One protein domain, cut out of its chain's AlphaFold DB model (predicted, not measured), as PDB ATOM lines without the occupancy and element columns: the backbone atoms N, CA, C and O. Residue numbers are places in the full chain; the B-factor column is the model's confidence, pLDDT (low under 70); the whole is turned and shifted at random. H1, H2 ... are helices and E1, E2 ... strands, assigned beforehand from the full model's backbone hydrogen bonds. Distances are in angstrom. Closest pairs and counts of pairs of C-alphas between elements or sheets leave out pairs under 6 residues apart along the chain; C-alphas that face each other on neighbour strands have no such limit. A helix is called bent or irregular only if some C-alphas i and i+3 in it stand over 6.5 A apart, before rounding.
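AT A GLANCE: This is residues 40 to 85 and 98 to 172 of the 222 residues of an uncharacterized protein of Gammaproteobacteria bacterium (UniProt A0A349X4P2). Two small lobes sit end to end along the longest axis: one is a strongly twisted sheet of four strands, E1 to E4, with H1 over one face, and the other is a three-stranded sheet, E5 to E7, with H2 crossing over one face. Residues 115 to 119 lead from E4 in the first lobe to H2 in the second, and short H3 follows at the far end of that lobe. The printed part has 121 residues, with three named helices and seven named strands in the order H1 E1 E2 E3 E4 H2 H3 E5 E6 E7. The sheets run E1 - E2 - E3 - E4 and E5 - E6 - E7, both antiparallel, and the class is mixed, helices and strands. The whole is compact, with a radius of gyration of the C-alphas of 15.5 A and spans of 46 by 34 by 22 A.

IN THESE COORDINATES: In the larger sheet, E1 is residues 64 to 72, 22.4 A long, and E2 is residues 75 to 82, 22.7 A long. E3 is residues 101 to 106, 16.0 A long, and E4 is residues 111 to 114. H1, residues 48 to 56, is 14.4 A long and begins at C-alpha 48, (150.293, 218.597, 169.555). H1 is neither bent nor irregular, but only just: C-alphas 52 and 55 are 6.1 A apart. H2, residues 120 to 131, is 16.4 A long and begins at C-alpha 120, (169.020, 232.520, 151.758). H3 is residues 135 to 138. In the smaller sheet, E5 is residues 151 to 153, E6 is residues 159 to 163, 13.4 A long, and E7 is residues 168 to 172, 13.6 A long, ending at C-alpha 172, (181.893, 237.296, 165.397).

HOW THE PARTS SIT: In the larger sheet E1 and E4 are the edge strands. E1 and E2 form a hairpin at 160 degrees, with N 68 and O 79 within hydrogen-bond range at 2.9 A. E2 and E3 are antiparallel at 161 degrees, with N 103 and O 78 at 2.8 A. E3 and E4 form a hairpin at 151 degrees, with N 106 and O 111 at 2.9 A. H1 is on this sheet at a height of 8.8 A, over E2, and runs slantwise to the strands, at 44 degrees to E2 on the local plane. The closest C-alphas of H1 and E2 are those of Asp 50 and Leu 76, 6.5 A apart. The closest C-alphas of E1, in the larger sheet, and H2 are those of Thr 72 and Leu 126, 7.5 A apart. E3 is apart from H2 and from E6. H2 is on the smaller sheet at a height of 8.6 A, in two layers, a helix on one face of a sheet. It lies over E6 and runs across the strands, at 64 degrees to E6 on the local plane, which rests on 6 C-alphas, only just enough to fit it. The closest C-alphas of H2 and E6 are those of Ser 123 and Leu 162, 6.6 A apart. E5, E6 and E7 are a meander, each strand the antiparallel neighbour of the one before, made of two hairpins. N 152 and O 160 are 2.8 A apart, and N 161 and O 170 are 2.9 A apart. H3 is close to H2 but not clearly touching, with the C-alphas of Gln 131 and Tyr 138 closest at 6.0 A. In H2 every O i to N i+4 pair is within hydrogen-bond range, in H1 3 of 5 are, and H3 is too short for such a pair.

THE WHOLE: The C-alphas farthest apart, of Ser 60 and Thr 156, are 46.7 A apart. Residues 86 to 97 are cut out, and C-alphas 85 and 98 across the cut are 5.7 A apart. The link from H3 to E5, residues 139 to 150, is long. The mean pLDDT of the printed part is 79.3, and 30 residues are under 70, among them residues 58 to 63, 82 to 85, 98 to 101, 115 to 118 and 140 to 149.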
ATOM      1  N   SER A  40     171.949 230.877 169.763       91.62
ATOM      2  CA  SER A  40     171.239 229.699 169.274       91.62
ATOM      3  C   SER A  40     170.066 230.129 168.404       91.62
ATOM      4  O   SER A  40     169.528 231.229 168.564       91.62
ATOM      5  N   VAL A  41     169.669 229.264 167.471       92.62
ATOM      6  CA  VAL A  41     168.395 229.445 166.773       92.62
ATOM      7  C   VAL A  41     167.291 229.432 167.825       92.62
ATOM      8  O   VAL A  41     167.240 228.530 168.661       92.62
ATOM      9  N   LYS A  42     166.413 230.435 167.791       94.31
ATOM     10  CA  LYS A  42     165.311 230.534 168.743       94.31
ATOM     11  C   LYS A  42     164.348 229.367 168.541       94.31
ATOM     12  O   LYS A  42     163.871 229.111 167.432       94.31
ATOM     13  N   THR A  43     164.083 228.646 169.623       94.25
ATOM     14  CA  THR A  43     163.183 227.493 169.619       94.25
ATOM     15  C   THR A  43     161.858 227.818 170.284       94.25
ATOM     16  O   THR A  43     161.802 228.580 171.247       94.25
ATOM     17  N   TYR A  44     160.802 227.174 169.810       94.56
ATOM     18  CA  TYR A  44     159.448 227.294 170.333       94.56
ATOM     19  C   TYR A  44     158.978 225.962 170.913       94.56
ATOM     20  O   TYR A  44     159.507 224.902 170.569       94.56
ATOM     21  N   ALA A  45     157.967 226.019 171.781       95.00
ATOM     22  CA  ALA A  45     157.340 224.820 172.316       95.00
ATOM     23  C   ALA A  45     156.795 223.942 171.178       95.00
ATOM     24  O   ALA A  45     156.182 224.441 170.229       95.00
ATOM     25  N   LEU A  46     157.019 222.632 171.294       92.69
ATOM     26  CA  LEU A  46     156.405 221.655 170.404       92.69
ATOM     27  C   LEU A  46     154.891 221.660 170.625       92.69
ATOM     28  O   LEU A  46     154.407 221.672 171.756       92.69
ATOM     29  N   THR A  47     154.143 221.648 169.533       90.06
ATOM     30  CA  THR A  47     152.680 221.588 169.546       90.06
ATOM     31  C   THR A  47     152.190 220.143 169.452       90.06
ATOM     32  O   THR A  47     152.924 219.241 169.045       90.06
ATOM     33  N   ALA A  48     150.913 219.908 169.765       87.06
ATOM     34  CA  ALA A  48     150.293 218.597 169.555       87.06
ATOM     35  C   ALA A  48     150.367 218.149 168.079       87.06
ATOM     36  O   ALA A  48     150.593 216.975 167.799       87.06
ATOM     37  N   GLN A  49     150.249 219.091 167.137       83.94
ATOM     38  CA  GLN A  49     150.396 218.819 165.704       83.94
ATOM     39  C   GLN A  49     151.825 218.386 165.346       83.94
ATOM     40  O   GLN A  49     152.006 217.458 164.558       83.94
ATOM     41  N   ASP A  50     152.839 219.013 165.949       86.94
ATOM     42  CA  ASP A  50     154.236 218.616 165.743       86.94
ATOM     43  C   ASP A  50     154.462 217.172 166.187       86.94
ATOM     44  O   ASP A  50     155.052 216.382 165.453       86.94
ATOM     45  N   MET A  51     153.927 216.804 167.353       82.56
ATOM     46  CA  MET A  51     154.037 215.453 167.911       82.56
ATOM     47  C   MET A  51     153.363 214.400 167.024       82.56
ATOM     48  O   MET A  51     153.898 213.306 166.856       82.56
ATOM     49  N   GLN A  52     152.230 214.732 166.401       81.19
ATOM     50  CA  GLN A  52     151.564 213.852 165.435       81.19
ATOM     51  C   GLN A  52     152.385 213.677 164.152       81.19
ATOM     52  O   GLN A  52     152.407 212.594 163.572       81.19
ATOM     53  N   SER A  53     153.104 214.717 163.719       76.69
ATOM     54  CA  SER A  53     153.898 214.674 162.486       76.69
ATOM     55  C   SER A  53     155.132 213.758 162.568       76.69
ATOM     56  O   SER A  53     155.659 213.352 161.532       76.69
ATOM     57  N   VAL A  54     155.570 213.382 163.777       75.75
ATOM     58  CA  VAL A  54     156.704 212.465 164.014       75.75
ATOM     59  C   VAL A  54     156.444 211.073 163.430       75.75
ATOM     60  O   VAL A  54     157.383 210.394 163.022       75.75
ATOM     61  N   GLN A  55     155.176 210.663 163.317       71.69
ATOM     62  CA  GLN A  55     154.785 209.358 162.767       71.69
ATOM     63  C   GLN A  55     155.174 209.177 161.291       71.69
ATOM     64  O   GLN A  55     155.257 208.050 160.816       71.69
ATOM     65  N   TYR A  56     155.431 210.274 160.572       69.81
ATOM     66  CA  TYR A  56     155.812 210.266 159.158       69.81
ATOM     67  C   TYR A  56     157.328 210.320 158.938       69.81
ATOM     68  O   TYR A  56     157.776 210.463 157.799       69.81
ATOM     69  N   LEU A  57     158.132 210.253 160.004       72.38
ATOM     70  CA  LEU A  57     159.580 210.179 159.857       72.38
ATOM     71  C   LEU A  57     159.967 208.810 159.277       72.38
ATOM     72  O   LEU A  57     159.431 207.793 159.719       72.38
ATOM     73  N   PRO A  58     160.908 208.755 158.320       69.00
ATOM     74  CA  PRO A  58     161.397 207.494 157.773       69.00
ATOM     75  C   PRO A  58     162.270 206.771 158.812       69.00
ATOM     76  O   PRO A  58     163.491 206.835 158.767       69.00
ATOM     77  N   THR A  59     161.643 206.104 159.781       64.50
ATOM     78  CA  THR A  59     162.304 205.424 160.911       64.50
ATOM     79  C   THR A  59     162.807 204.018 160.581       64.50
ATOM     80  O   THR A  59     163.408 203.373 161.433       64.50
ATOM     81  N   SER A  60     162.591 203.529 159.355       60.31
ATOM     82  CA  SER A  60     162.990 202.184 158.912       60.31
ATOM     83  C   SER A  60     164.498 202.012 158.676       60.31
ATOM     84  O   SER A  60     164.952 200.924 158.329       60.31
ATOM     85  N   ASP A  61     165.281 203.073 158.854       63.59
ATOM     86  CA  ASP A  61     166.723 203.099 158.652       63.59
ATOM     87  C   ASP A  61     167.454 202.940 160.002       63.59
ATOM     88  O   ASP A  61     167.532 203.870 160.801       63.59
ATOM     89  N   ASN A  62     168.024 201.754 160.252       61.00
ATOM     90  CA  ASN A  62     168.763 201.422 161.484       61.00
ATOM     91  C   ASN A  62     170.090 202.200 161.663       61.00
ATOM     92  O   ASN A  62     170.836 201.947 162.608       61.00
ATOM     93  N   SER A  63     170.416 203.152 160.780       67.25
ATOM     94  CA  SER A  63     171.623 203.987 160.874       67.25
ATOM     95  C   SER A  63     171.487 205.206 161.802       67.25
ATOM     96  O   SER A  63     172.362 206.081 161.808       67.25
ATOM     97  N   TRP A  64     170.377 205.335 162.537       73.06
ATOM     98  CA  TRP A  64     170.061 206.502 163.368       73.06
ATOM     99  C   TRP A  64     170.516 206.254 164.809       73.06
ATOM    100  O   TRP A  64     170.031 205.343 165.471       73.06
ATOM    101  N   ALA A  65     171.437 207.079 165.309       73.12
ATOM    102  CA  ALA A  65     171.898 207.025 166.699       73.12
ATOM    103  C   ALA A  65     170.978 207.821 167.623       73.12
ATOM    104  O   ALA A  65     170.666 207.403 168.735       73.12
ATOM    105  N   SER A  66     170.563 209.000 167.164       76.00
ATOM    106  CA  SER A  66     169.663 209.872 167.900       76.00
ATOM    107  C   SER A  66     168.879 210.768 166.951       76.00
ATOM    108  O   SER A  66     169.312 211.077 165.836       76.00
ATOM    109  N   LEU A  67     167.705 211.180 167.423       81.50
ATOM    110  CA  LEU A  67     166.823 212.121 166.756       81.50
ATOM    111  C   LEU A  67     166.539 213.273 167.719       81.50
ATOM    112  O   LEU A  67     166.062 213.052 168.832       81.50
ATOM    113  N   LYS A  68     166.798 214.502 167.280       86.06
ATOM    114  CA  LYS A  68     166.430 215.715 168.011       86.06
ATOM    115  C   LYS A  68     165.339 216.454 167.249       86.06
ATOM    116  O   LYS A  68     165.544 216.861 166.108       86.06
ATOM    117  N   LEU A  69     164.201 216.648 167.911       88.69
ATOM    118  CA  LEU A  69     163.084 217.440 167.407       88.69
ATOM    119  C   LEU A  69     163.116 218.832 168.027       88.69
ATOM    120  O   LEU A  69     163.284 218.975 169.237       88.69
ATOM    121  N   LEU A  70     162.949 219.861 167.203       90.94
ATOM    122  CA  LEU A  70     162.865 221.245 167.662       90.94
ATOM    123  C   LEU A  70     161.972 222.055 166.727       90.94
ATOM    124  O   LEU A  70     161.966 221.829 165.522       90.94
ATOM    125  N   ARG A  71     161.229 223.019 167.266       91.69
ATOM    126  CA  ARG A  71     160.412 223.939 166.469       91.69
ATOM    127  C   ARG A  71     161.100 225.293 166.386       91.69
ATOM    128  O   ARG A  71     161.508 225.826 167.414       91.69
ATOM    129  N   THR A  72     161.187 225.861 165.193       92.31
ATOM    130  CA  THR A  72     161.641 227.238 164.946       92.31
ATOM    131  C   THR A  72     160.521 228.037 164.274       92.31
ATOM    132  O   THR A  72     159.428 227.520 164.024       92.31
ATOM    133  N   LYS A  73     160.805 229.291 163.913       89.81
ATOM    134  CA  LYS A  73     159.915 230.119 163.092       89.81
ATOM    135  C   LYS A  73     159.614 229.519 161.708       89.81
ATOM    136  O   LYS A  73     158.577 229.837 161.135       89.81
ATOM    137  N   LEU A  74     160.481 228.649 161.180       87.69
ATOM    138  CA  LEU A  74     160.255 227.959 159.903       87.69
ATOM    139  C   LEU A  74     159.357 226.720 160.024       87.69
ATOM    140  O   LEU A  74     158.902 226.209 159.005       87.69
ATOM    141  N   GLY A  75     159.094 226.246 161.242       87.88
ATOM    142  CA  GLY A  75     158.315 225.039 161.496       87.88
ATOM    143  C   GLY A  75     159.080 224.025 162.336       87.88
ATOM    144  O   GLY A  75     159.975 224.371 163.109       87.88
ATOM    145  N   LEU A  76     158.684 222.763 162.224       89.75
ATOM    146  CA  LEU A  76     159.296 221.666 162.958       89.75
ATOM    147  C   LEU A  76     160.530 221.141 162.215       89.75
ATOM    148  O   LEU A  76     160.510 220.957 161.002       89.75
ATOM    149  N   HIS A  77     161.593 220.884 162.961       87.12
ATOM    150  CA  HIS A  77     162.870 220.383 162.479       87.12
ATOM    151  C   HIS A  77     163.209 219.063 163.165       87.12
ATOM    152  O   HIS A  77     162.959 218.888 164.360       87.12
ATOM    153  N   ALA A  78     163.821 218.159 162.409       85.56
ATOM    154  CA  ALA A  78     164.306 216.868 162.870       85.56
ATOM    155  C   ALA A  78     165.780 216.709 162.482       85.56
ATOM    156  O   ALA A  78     166.121 216.593 161.305       85.56
ATOM    157  N   LEU A  79     166.657 216.712 163.482       83.25
ATOM    158  CA  LEU A  79     168.096 216.509 163.329       83.25
ATOM    159  C   LEU A  79     168.429 215.049 163.646       83.25
ATOM    160  O   LEU A  79     168.152 214.584 164.755       83.25
ATOM    161  N   LYS A  80     169.023 214.338 162.686       79.25
ATOM    162  CA  LYS A  80     169.493 212.955 162.842       79.25
ATOM    163  C   LYS A  80     171.000 212.946 163.093       79.25
ATOM    164  O   LYS A  80     171.766 213.433 162.263       79.25
ATOM    165  N   ALA A  81     171.429 212.282 164.163       74.50
ATOM    166  CA  ALA A  81     172.805 211.805 164.280       74.50
ATOM    167  C   ALA A  81     172.892 210.371 163.741       74.50
ATOM    168  O   ALA A  81     172.038 209.538 164.055       74.50
ATOM    169  N   SER A  82     173.906 210.069 162.927       68.88
ATOM    170  CA  SER A  82     174.118 208.709 162.419       68.88
ATOM    171  C   SER A  82     175.034 207.898 163.337       68.88
ATOM    172  O   SER A  82     175.998 208.437 163.873       68.88
ATOM    173  N   THR A  83     174.742 206.604 163.499       61.97
ATOM    174  CA  THR A  83     175.639 205.629 164.152       61.97
ATOM    175  C   THR A  83     176.834 205.262 163.277       61.97
ATOM    176  O   THR A  83     177.846 204.781 163.783       61.97
ATOM    177  N   GLN A  84     176.733 205.477 161.965       57.72
ATOM    178  CA  GLN A  84     177.751 205.107 160.999       57.72
ATOM    179  C   GLN A  84     178.584 206.346 160.667       57.72
ATOM    180  O   GLN A  84     178.082 207.307 160.082       57.72
ATOM    181  N   SER A  85     179.864 206.342 161.052       52.28
ATOM    182  CA  SER A  85     180.802 207.347 160.550       52.28
ATOM    183  C   SER A  85     180.856 207.190 159.030       52.28
ATOM    184  O   SER A  85     181.285 206.154 158.527       52.28
ATOM    185  N   PRO A  98     180.460 213.377 160.894       53.09
ATOM    186  CA  PRO A  98     179.679 212.862 159.775       53.09
ATOM    187  C   PRO A  98     178.495 213.796 159.466       53.09
ATOM    188  O   PRO A  98     177.955 214.424 160.385       53.09
ATOM    189  N   PRO A  99     178.065 213.898 158.193       55.06
ATOM    190  CA  PRO A  99     176.965 214.775 157.811       55.06
ATOM    191  C   PRO A  99     175.689 214.371 158.559       55.06
ATOM    192  O   PRO A  99     175.116 213.306 158.326       55.06
ATOM    193  N   GLN A 100     175.246 215.230 159.478       62.91
ATOM    194  CA  GLN A 100     173.944 215.098 160.123       62.91
ATOM    195  C   GLN A 100     172.870 215.429 159.087       62.91
ATOM    196  O   GLN A 100     172.844 216.531 158.539       62.91
ATOM    197  N   LEU A 101     171.999 214.464 158.786       66.69
ATOM    198  CA  LEU A 101     170.842 214.717 157.933       66.69
ATOM    199  C   LEU A 101     169.801 215.486 158.743       66.69
ATOM    200  O   LEU A 101     169.431 215.096 159.851       66.69
ATOM    201  N   HIS A 102     169.309 216.567 158.159       73.81
ATOM    202  CA  HIS A 102     168.346 217.452 158.786       73.81
ATOM    203  C   HIS A 102     167.076 217.510 157.940       73.81
ATOM    204  O   HIS A 102     167.128 217.725 156.729       73.81
ATOM    205  N   TRP A 103     165.928 217.329 158.576       77.12
ATOM    206  CA  TRP A 103     164.609 217.376 157.961       77.12
ATOM    207  C   TRP A 103     163.825 218.587 158.458       77.12
ATOM    208  O   TRP A 103     163.848 218.893 159.651       77.12
ATOM    209  N   LEU A 104     163.095 219.235 157.551       81.62
ATOM    210  CA  LEU A 104     162.175 220.331 157.846       81.62
ATOM    211  C   LEU A 104     160.742 219.899 157.516       81.62
ATOM    212  O   LEU A 104     160.488 219.302 156.468       81.62
ATOM    213  N   TYR A 105     159.798 220.226 158.392       81.69
ATOM    214  CA  TYR A 105     158.374 220.060 158.134       81.69
ATOM    215  C   TYR A 105     157.869 221.211 157.264       81.69
ATOM    216  O   TYR A 105     157.880 222.362 157.695       81.69
ATOM    217  N   ALA A 106     157.410 220.902 156.050       77.75
ATOM    218  CA  ALA A 106     156.792 221.861 155.142       77.75
ATOM    219  C   ALA A 106     155.282 221.958 155.442       77.75
ATOM    220  O   ALA A 106     154.539 221.031 155.107       77.75
ATOM    221  N   PRO A 107     154.779 223.058 156.041       68.38
ATOM    222  CA  PRO A 107     153.374 223.134 156.450       68.38
ATOM    223  C   PRO A 107     152.402 223.147 155.264       68.38
ATOM    224  O   PRO A 107     151.275 222.675 155.392       68.38
ATOM    225  N   SER A 108     152.842 223.665 154.111       73.12
ATOM    226  CA  SER A 108     152.044 223.752 152.881       73.12
ATOM    227  C   SER A 108     151.715 222.379 152.300       73.12
ATOM    228  O   SER A 108     150.586 222.145 151.880       73.12
ATOM    229  N   THR A 109     152.683 221.463 152.301       76.56
ATOM    230  CA  THR A 109     152.527 220.101 151.771       76.56
ATOM    231  C   THR A 109     152.271 219.068 152.865       76.56
ATOM    232  O   THR A 109     151.940 217.930 152.553       76.56
ATOM    233  N   LYS A 110     152.397 219.450 154.144       77.12
ATOM    234  CA  LYS A 110     152.337 218.568 155.323       77.12
ATOM    235  C   LYS A 110     153.338 217.408 155.268       77.12
ATOM    236  O   LYS A 110     153.087 216.348 155.835       77.12
ATOM    237  N   THR A 111     154.478 217.610 154.612       76.62
ATOM    238  CA  THR A 111     155.514 216.586 154.431       76.62
ATOM    239  C   THR A 111     156.823 216.998 155.085       76.62
ATOM    240  O   THR A 111     157.181 218.176 155.103       76.62
ATOM    241  N   TRP A 112     157.576 216.011 155.562       76.06
ATOM    242  CA  TRP A 112     158.973 216.193 155.933       76.06
ATOM    243  C   TRP A 112     159.850 216.127 154.691       76.06
ATOM    244  O   TRP A 112     159.761 215.176 153.918       76.06
ATOM    245  N   VAL A 113     160.695 217.134 154.502       76.62
ATOM    246  CA  VAL A 113     161.607 217.213 153.358       76.62
ATOM    247  C   VAL A 113     163.038 217.155 153.894       76.62
ATOM    248  O   VAL A 113     163.347 217.889 154.841       76.62
ATOM    249  N   PRO A 114     163.914 216.283 153.353       70.94
ATOM    250  CA  PRO A 114     165.325 216.327 153.703       70.94
ATOM    251  C   PRO A 114     165.854 217.686 153.251       70.94
ATOM    252  O   PRO A 114     165.490 218.168 152.180       70.94
ATOM    253  N   THR A 115     166.693 218.327 154.055       65.06
ATOM    254  CA  THR A 115     167.099 219.717 153.817       65.06
ATOM    255  C   THR A 115     168.498 219.786 153.193       65.06
ATOM    256  O   THR A 115     169.468 219.960 153.924       65.06
ATOM    257  N   PRO A 116     168.641 219.672 151.855       59.16
ATOM    258  CA  PRO A 116     169.857 220.124 151.177       59.16
ATOM    259  C   PRO A 116     169.649 221.313 150.216       59.16
ATOM    260  O   PRO A 116     170.558 221.633 149.458       59.16
ATOM    261  N   ALA A 117     168.517 222.027 150.258       55.72
ATOM    262  CA  ALA A 117     168.358 223.300 149.540       55.72
ATOM    263  C   ALA A 117     168.410 224.490 150.516       55.72
ATOM    264  O   ALA A 117     167.428 224.814 151.180       55.72
ATOM    265  N   ILE A 118     169.575 225.133 150.608       65.31
ATOM    266  CA  ILE A 118     169.801 226.333 151.423       65.31
ATOM    267  C   ILE A 118     169.083 227.515 150.761       65.31
ATOM    268  O   ILE A 118     169.556 228.060 149.766       65.31
ATOM    269  N   SER A 119     167.940 227.934 151.308       75.50
ATOM    270  CA  SER A 119     167.315 229.196 150.907       75.50
ATOM    271  C   SER A 119     167.874 230.338 151.750       75.50
ATOM    272  O   SER A 119     167.669 230.379 152.965       75.50
ATOM    273  N   ALA A 120     168.523 231.309 151.101       79.12
ATOM    274  CA  ALA A 120     169.020 232.520 151.758       79.12
ATOM    275  C   ALA A 120     167.911 233.271 152.526       79.12
ATOM    276  O   ALA A 120     168.179 233.899 153.551       79.12
ATOM    277  N   VAL A 121     166.658 233.161 152.065       82.88
ATOM    278  CA  VAL A 121     165.478 233.730 152.732       82.88
ATOM    279  C   VAL A 121     165.193 233.013 154.052       82.88
ATOM    280  O   VAL A 121     164.979 233.659 155.073       82.88
ATOM    281  N   GLN A 122     165.224 231.680 154.062       84.88
ATOM    282  CA  GLN A 122     164.974 230.887 155.267       84.88
ATOM    283  C   GLN A 122     166.086 231.059 156.308       84.88
ATOM    284  O   GLN A 122     165.792 231.220 157.492       84.88
ATOM    285  N   SER A 123     167.350 231.094 155.873       86.44
ATOM    286  CA  SER A 123     168.484 231.390 156.757       86.44
ATOM    287  C   SER A 123     168.322 232.754 157.411       86.44
ATOM    288  O   SER A 123     168.427 232.869 158.631       86.44
ATOM    289  N   ARG A 124     167.979 233.771 156.614       86.69
ATOM    290  CA  ARG A 124     167.723 235.118 157.114       86.69
ATOM    291  C   ARG A 124     166.594 235.143 158.143       86.69
ATOM    292  O   ARG A 124     166.781 235.736 159.195       86.69
ATOM    293  N   LEU A 125     165.474 234.462 157.896       88.69
ATOM    294  CA  LEU A 125     164.354 234.405 158.845       88.69
ATOM    295  C   LEU A 125     164.747 233.801 160.201       88.69
ATOM    296  O   LEU A 125     164.287 234.287 161.234       88.69
ATOM    297  N   LEU A 126     165.585 232.758 160.212       90.12
ATOM    298  CA  LEU A 126     166.080 232.160 161.456       90.12
ATOM    299  C   LEU A 126     167.055 233.078 162.194       90.12
ATOM    300  O   LEU A 126     166.985 233.173 163.417       90.12
ATOM    301  N   LEU A 127     167.948 233.754 161.472       91.12
ATOM    302  CA  LEU A 127     168.900 234.699 162.059       91.12
ATOM    303  C   LEU A 127     168.191 235.945 162.613       91.12
ATOM    304  O   LEU A 127     168.475 236.365 163.734       91.12
ATOM    305  N   GLU A 128     167.217 236.483 161.874       89.88
ATOM    306  CA  GLU A 128     166.363 237.596 162.306       89.88
ATOM    307  C   GLU A 128     165.542 237.251 163.548       89.88
ATOM    308  O   GLU A 128     165.310 238.108 164.394       89.88
ATOM    309  N   ASP A 129     165.090 236.007 163.677       92.69
ATOM    310  CA  ASP A 129     164.388 235.561 164.875       92.69
ATOM    311  C   ASP A 129     165.353 235.328 166.047       92.69
ATOM    312  O   ASP A 129     165.078 235.735 167.179       92.69
ATOM    313  N   ALA A 130     166.529 234.753 165.781       92.62
ATOM    314  CA  ALA A 130     167.551 234.509 166.791       92.62
ATOM    315  C   ALA A 130     168.061 235.807 167.435       92.62
ATOM    316  O   ALA A 130     168.199 235.850 168.659       92.62
ATOM    317  N   GLN A 131     168.278 236.874 166.658       90.69
ATOM    318  CA  GLN A 131     168.805 238.150 167.164       90.69
ATOM    319  C   GLN A 131     167.869 238.833 168.178       90.69
ATOM    320  O   GLN A 131     168.332 239.585 169.033       90.69
ATOM    321  N   THR A 132     166.563 238.523 168.139       91.31
ATOM    322  CA  THR A 132     165.580 239.058 169.101       91.31
ATOM    323  C   THR A 132     165.879 238.650 170.541       91.31
ATOM    324  O   THR A 132     165.390 239.285 171.469       91.31
ATOM    325  N   GLN A 133     166.696 237.608 170.734       91.56
ATOM    326  CA  GLN A 133     167.155 237.169 172.049       91.56
ATOM    327  C   GLN A 133     168.142 238.154 172.684       91.56
ATOM    328  O   GLN A 133     168.260 238.165 173.905       91.56
ATOM    329  N   TRP A 134     168.847 238.972 171.890       90.81
ATOM    330  CA  TRP A 134     169.766 239.977 172.428       90.81
ATOM    331  C   TRP A 134     169.870 241.238 171.562       90.81
ATOM    332  O   TRP A 134     170.877 241.478 170.885       90.81
ATOM    333  N   PRO A 135     168.845 242.094 171.604       88.62
ATOM    334  CA  PRO A 135     168.776 243.207 170.674       88.62
ATOM    335  C   PRO A 135     169.837 244.286 170.888       88.62
ATOM    336  O   PRO A 135     170.266 244.913 169.928       88.62
ATOM    337  N   GLU A 136     170.323 244.469 172.119       88.81
ATOM    338  CA  GLU A 136     171.423 245.400 172.411       88.81
ATOM    339  C   GLU A 136     172.715 245.048 171.653       88.81
ATOM    340  O   GLU A 136     173.457 245.939 171.250       88.81
ATOM    341  N   ARG A 137     172.981 243.750 171.422       88.19
ATOM    342  CA  ARG A 137     174.180 243.276 170.710       88.19
ATOM    343  C   ARG A 137     174.026 243.358 169.197       88.19
ATOM    344  O   ARG A 137     174.980 243.711 168.507       88.19
ATOM    345  N   TYR A 138     172.863 242.977 168.676       88.81
ATOM    346  CA  TYR A 138     172.657 242.781 167.236       88.81
ATOM    347  C   TYR A 138     171.947 243.961 166.550       88.81
ATOM    348  O   TYR A 138     172.093 244.143 165.341       88.81
ATOM    349  N   GLY A 139     171.249 244.801 167.313       85.00
ATOM    350  CA  GLY A 139     170.392 245.868 166.806       85.00
ATOM    351  C   GLY A 139     169.008 245.369 166.381       85.00
ATOM    352  O   GLY A 139     168.778 244.176 166.178       85.00
ATOM    353  N   PHE A 140     168.083 246.314 166.238       69.81
ATOM    354  CA  PHE A 140     166.795 246.121 165.582       69.81
ATOM    355  C   PHE A 140     166.910 246.813 164.219       69.81
ATOM    356  O   PHE A 140     167.254 247.987 164.178       69.81
ATOM    357  N   ASP A 141     166.691 246.085 163.127       63.16
ATOM    358  CA  ASP A 141     166.698 246.597 161.747       63.16
ATOM    359  C   ASP A 141     168.090 246.923 161.165       63.16
ATOM    360  O   ASP A 141     168.628 248.022 161.272       63.16
ATOM    361  N   GLY A 142     168.683 245.931 160.491       52.09
ATOM    362  CA  GLY A 142     169.959 246.062 159.789       52.09
ATOM    363  C   GLY A 142     169.853 245.659 158.327       52.09
ATOM    364  O   GLY A 142     169.260 244.634 157.992       52.09
ATOM    365  N   ALA A 143     170.451 246.459 157.446       51.72
ATOM    366  CA  ALA A 143     170.691 246.072 156.066       51.72
ATOM    367  C   ALA A 143     171.612 244.844 156.050       51.72
ATOM    368  O   ALA A 143     172.804 244.938 156.341       51.72
ATOM    369  N   TRP A 144     171.047 243.683 155.726       62.81
ATOM    370  CA  TRP A 144     171.806 242.452 155.585       62.81
ATOM    371  C   TRP A 144     172.680 242.544 154.342       62.81
ATOM    372  O   TRP A 144     172.205 242.396 153.216       62.81
ATOM    373  N   LEU A 145     173.973 242.761 154.544       60.25
ATOM    374  CA  LEU A 145     174.953 242.452 153.518       60.25
ATOM    375  C   LEU A 145     175.188 240.947 153.599       60.25
ATOM    376  O   LEU A 145     175.802 240.459 154.545       60.25
ATOM    377  N   THR A 146     174.593 240.212 152.664       63.97
ATOM    378  CA  THR A 146     174.917 238.803 152.441       63.97
ATOM    379  C   THR A 146     176.096 238.760 151.483       63.97
ATOM    380  O   THR A 146     176.012 239.300 150.377       63.97
ATOM    381  N   ASP A 147     177.205 238.157 151.899       60.84
ATOM    382  CA  ASP A 147     178.254 237.793 150.952       60.84
ATOM    383  C   ASP A 147     177.820 236.566 150.127       60.84
ATOM    384  O   ASP A 147     176.812 235.914 150.410       60.84
ATOM    385  N   ARG A 148     178.566 236.214 149.073       58.50
ATOM    386  CA  ARG A 148     178.242 235.008 148.285       58.50
ATOM    387  C   ARG A 148     178.448 233.704 149.078       58.50
ATOM    388  O   ARG A 148     178.130 232.642 148.551       58.50
ATOM    389  N   GLN A 149     178.978 233.764 150.303       65.75
ATOM    390  CA  GLN A 149     179.329 232.625 151.154       65.75
ATOM    391  C   GLN A 149     178.336 232.373 152.308       65.75
ATOM    392  O   GLN A 149     178.548 231.459 153.108       65.75
ATOM    393  N   GLY A 150     177.232 233.124 152.392       76.94
ATOM    394  CA  GLY A 150     176.202 232.913 153.414       76.94
ATOM    395  C   GLY A 150     176.559 233.479 154.791       76.94
ATOM    396  O   GLY A 150     176.031 233.003 155.798       76.94
ATOM    397  N   VAL A 151     177.445 234.478 154.844       85.44
ATOM    398  CA  VAL A 151     177.687 235.297 156.036       85.44
ATOM    399  C   VAL A 151     176.721 236.477 156.035       85.44
ATOM    400  O   VAL A 151     176.515 237.149 155.024       85.44
ATOM    401  N   TYR A 152     176.121 236.723 157.193       86.62
ATOM    402  CA  TYR A 152     175.113 237.746 157.419       86.62
ATOM    403  C   TYR A 152     175.635 238.776 158.409       86.62
ATOM    404  O   TYR A 152     176.039 238.418 159.512       86.62
ATOM    405  N   ARG A 153     175.593 240.060 158.049       88.44
ATOM    406  CA  ARG A 153     176.041 241.142 158.933       88.44
ATOM    407  C   ARG A 153     174.869 241.923 159.522       88.44
ATOM    408  O   ARG A 153     173.983 242.343 158.781       88.44
ATOM    409  N   THR A 154     174.878 242.119 160.840       88.00
ATOM    410  CA  THR A 154     173.866 242.896 161.573       88.00
ATOM    411  C   THR A 154     174.095 244.407 161.461       88.00
ATOM    412  O   THR A 154     175.153 244.855 161.012       88.00
ATOM    413  N   ALA A 155     173.134 245.208 161.943       84.38
ATOM    414  CA  ALA A 155     173.252 246.670 162.016       84.38
ATOM    415  C   ALA A 155     174.448 247.132 162.868       84.38
ATOM    416  O   ALA A 155     175.117 248.110 162.541       84.38
ATOM    417  N   THR A 156     174.744 246.400 163.943       87.50
ATOM    418  CA  THR A 156     175.885 246.652 164.837       87.50
ATOM    419  C   THR A 156     177.217 246.152 164.270       87.50
ATOM    420  O   THR A 156     178.269 246.339 164.883       87.50
ATOM    421  N   GLY A 157     177.197 245.529 163.089       88.31
ATOM    422  CA  GLY A 157     178.380 245.038 162.399       88.31
ATOM    423  C   GLY A 157     178.847 243.652 162.837       88.31
ATOM    424  O   GLY A 157     179.942 243.271 162.427       88.31
ATOM    425  N   VAL A 158     178.046 242.916 163.618       89.94
ATOM    426  CA  VAL A 158     178.316 241.521 163.996       89.94
ATOM    427  C   VAL A 158     178.052 240.615 162.800       89.94
ATOM    428  O   VAL A 158     177.016 240.716 162.145       89.94
ATOM    429  N   GLU A 159     178.994 239.730 162.509       90.69
ATOM    430  CA  GLU A 159     178.865 238.709 161.475       90.69
ATOM    431  C   GLU A 159     178.252 237.448 162.079       90.69
ATOM    432  O   GLU A 159     178.619 237.043 163.180       90.69
ATOM    433  N   MET A 160     177.317 236.832 161.362       89.94
ATOM    434  CA  MET A 160     176.631 235.609 161.750       89.94
ATOM    435  C   MET A 160     176.590 234.632 160.584       89.94
ATOM    436  O   MET A 160     176.377 235.023 159.437       89.94
ATOM    437  N   GLN A 161     176.728 233.346 160.878       88.69
ATOM    438  CA  GLN A 161     176.583 232.290 159.885       88.69
ATOM    439  C   GLN A 161     175.766 231.141 160.474       88.69
ATOM    440  O   GLN A 161     176.009 230.680 161.590       88.69
ATOM    441  N   LEU A 162     174.767 230.688 159.717       88.25
ATOM    442  CA  LEU A 162     173.926 229.558 160.093       88.25
ATOM    443  C   LEU A 162     174.515 228.267 159.522       88.25
ATOM    444  O   LEU A 162     174.618 228.105 158.308       88.25
ATOM    445  N   SER A 163     174.813 227.310 160.395       85.25
ATOM    446  CA  SER A 163     175.062 225.928 159.996       85.25
ATOM    447  C   SER A 163     173.740 225.171 159.957       85.25
ATOM    448  O   SER A 163     173.153 224.870 160.998       85.25
ATOM    449  N   TRP A 164     173.268 224.836 158.756       81.81
ATOM    450  CA  TRP A 164     172.034 224.064 158.575       81.81
ATOM    451  C   TRP A 164     172.126 222.638 159.112       81.81
ATOM    452  O   TRP A 164     171.119 222.117 159.583       81.81
ATOM    453  N   ASN A 165     173.314 222.030 159.089       77.81
ATOM    454  CA  ASN A 165     173.518 220.646 159.531       77.81
ATOM    455  C   ASN A 165     173.256 220.476 161.032       77.81
ATOM    456  O   ASN A 165     172.737 219.454 161.461       77.81
ATOM    457  N   SER A 166     173.609 221.489 161.823       80.06
ATOM    458  CA  SER A 166     173.515 221.474 163.288       80.06
ATOM    459  C   SER A 166     172.474 222.446 163.845       80.06
ATOM    460  O   SER A 166     172.255 222.464 165.056       80.06
ATOM    461  N   LEU A 167     171.859 223.277 162.993       86.19
ATOM    462  CA  LEU A 167     171.043 224.433 163.392       86.19
ATOM    463  C   LEU A 167     171.734 225.315 164.441       86.19
ATOM    464  O   LEU A 167     171.123 225.802 165.394       86.19
ATOM    465  N   SER A 168     173.037 225.513 164.269       87.69
ATOM    466  CA  SER A 168     173.841 226.371 165.132       87.69
ATOM    467  C   SER A 168     174.186 227.666 164.418       87.69
ATOM    468  O   SER A 168     174.389 227.673 163.203       87.69
ATOM    469  N   ILE A 169     174.311 228.746 165.183       91.06
ATOM    470  CA  ILE A 169     174.755 230.035 164.669       91.06
ATOM    471  C   ILE A 169     176.161 230.289 165.204       91.06
ATOM    472  O   ILE A 169     176.398 230.214 166.410       91.06
ATOM    473  N   THR A 170     177.097 230.568 164.306       90.44
ATOM    474  CA  THR A 170     178.388 231.153 164.670       90.44
ATOM    475  C   THR A 170     178.277 232.666 164.554       90.44
ATOM    476  O   THR A 170     177.557 233.170 163.692       90.44
ATOM    477  N   GLN A 171     178.945 233.395 165.449       91.56
ATOM    478  CA  GLN A 171     178.938 234.855 165.442       91.56
ATOM    479  C   GLN A 171     180.314 235.430 165.773       91.56
ATOM    480  O   GLN A 171     181.075 234.824 166.528       91.56
ATOM    481  N   SER A 172     180.630 236.587 165.195       91.12
ATOM    482  CA  SER A 172     181.893 237.296 165.397       91.12
ATOM    483  C   SER A 172     181.672 238.805 165.334       91.12
ATOM    484  O   SER A 172     181.167 239.330 164.342       91.12
TER     485      SER A 172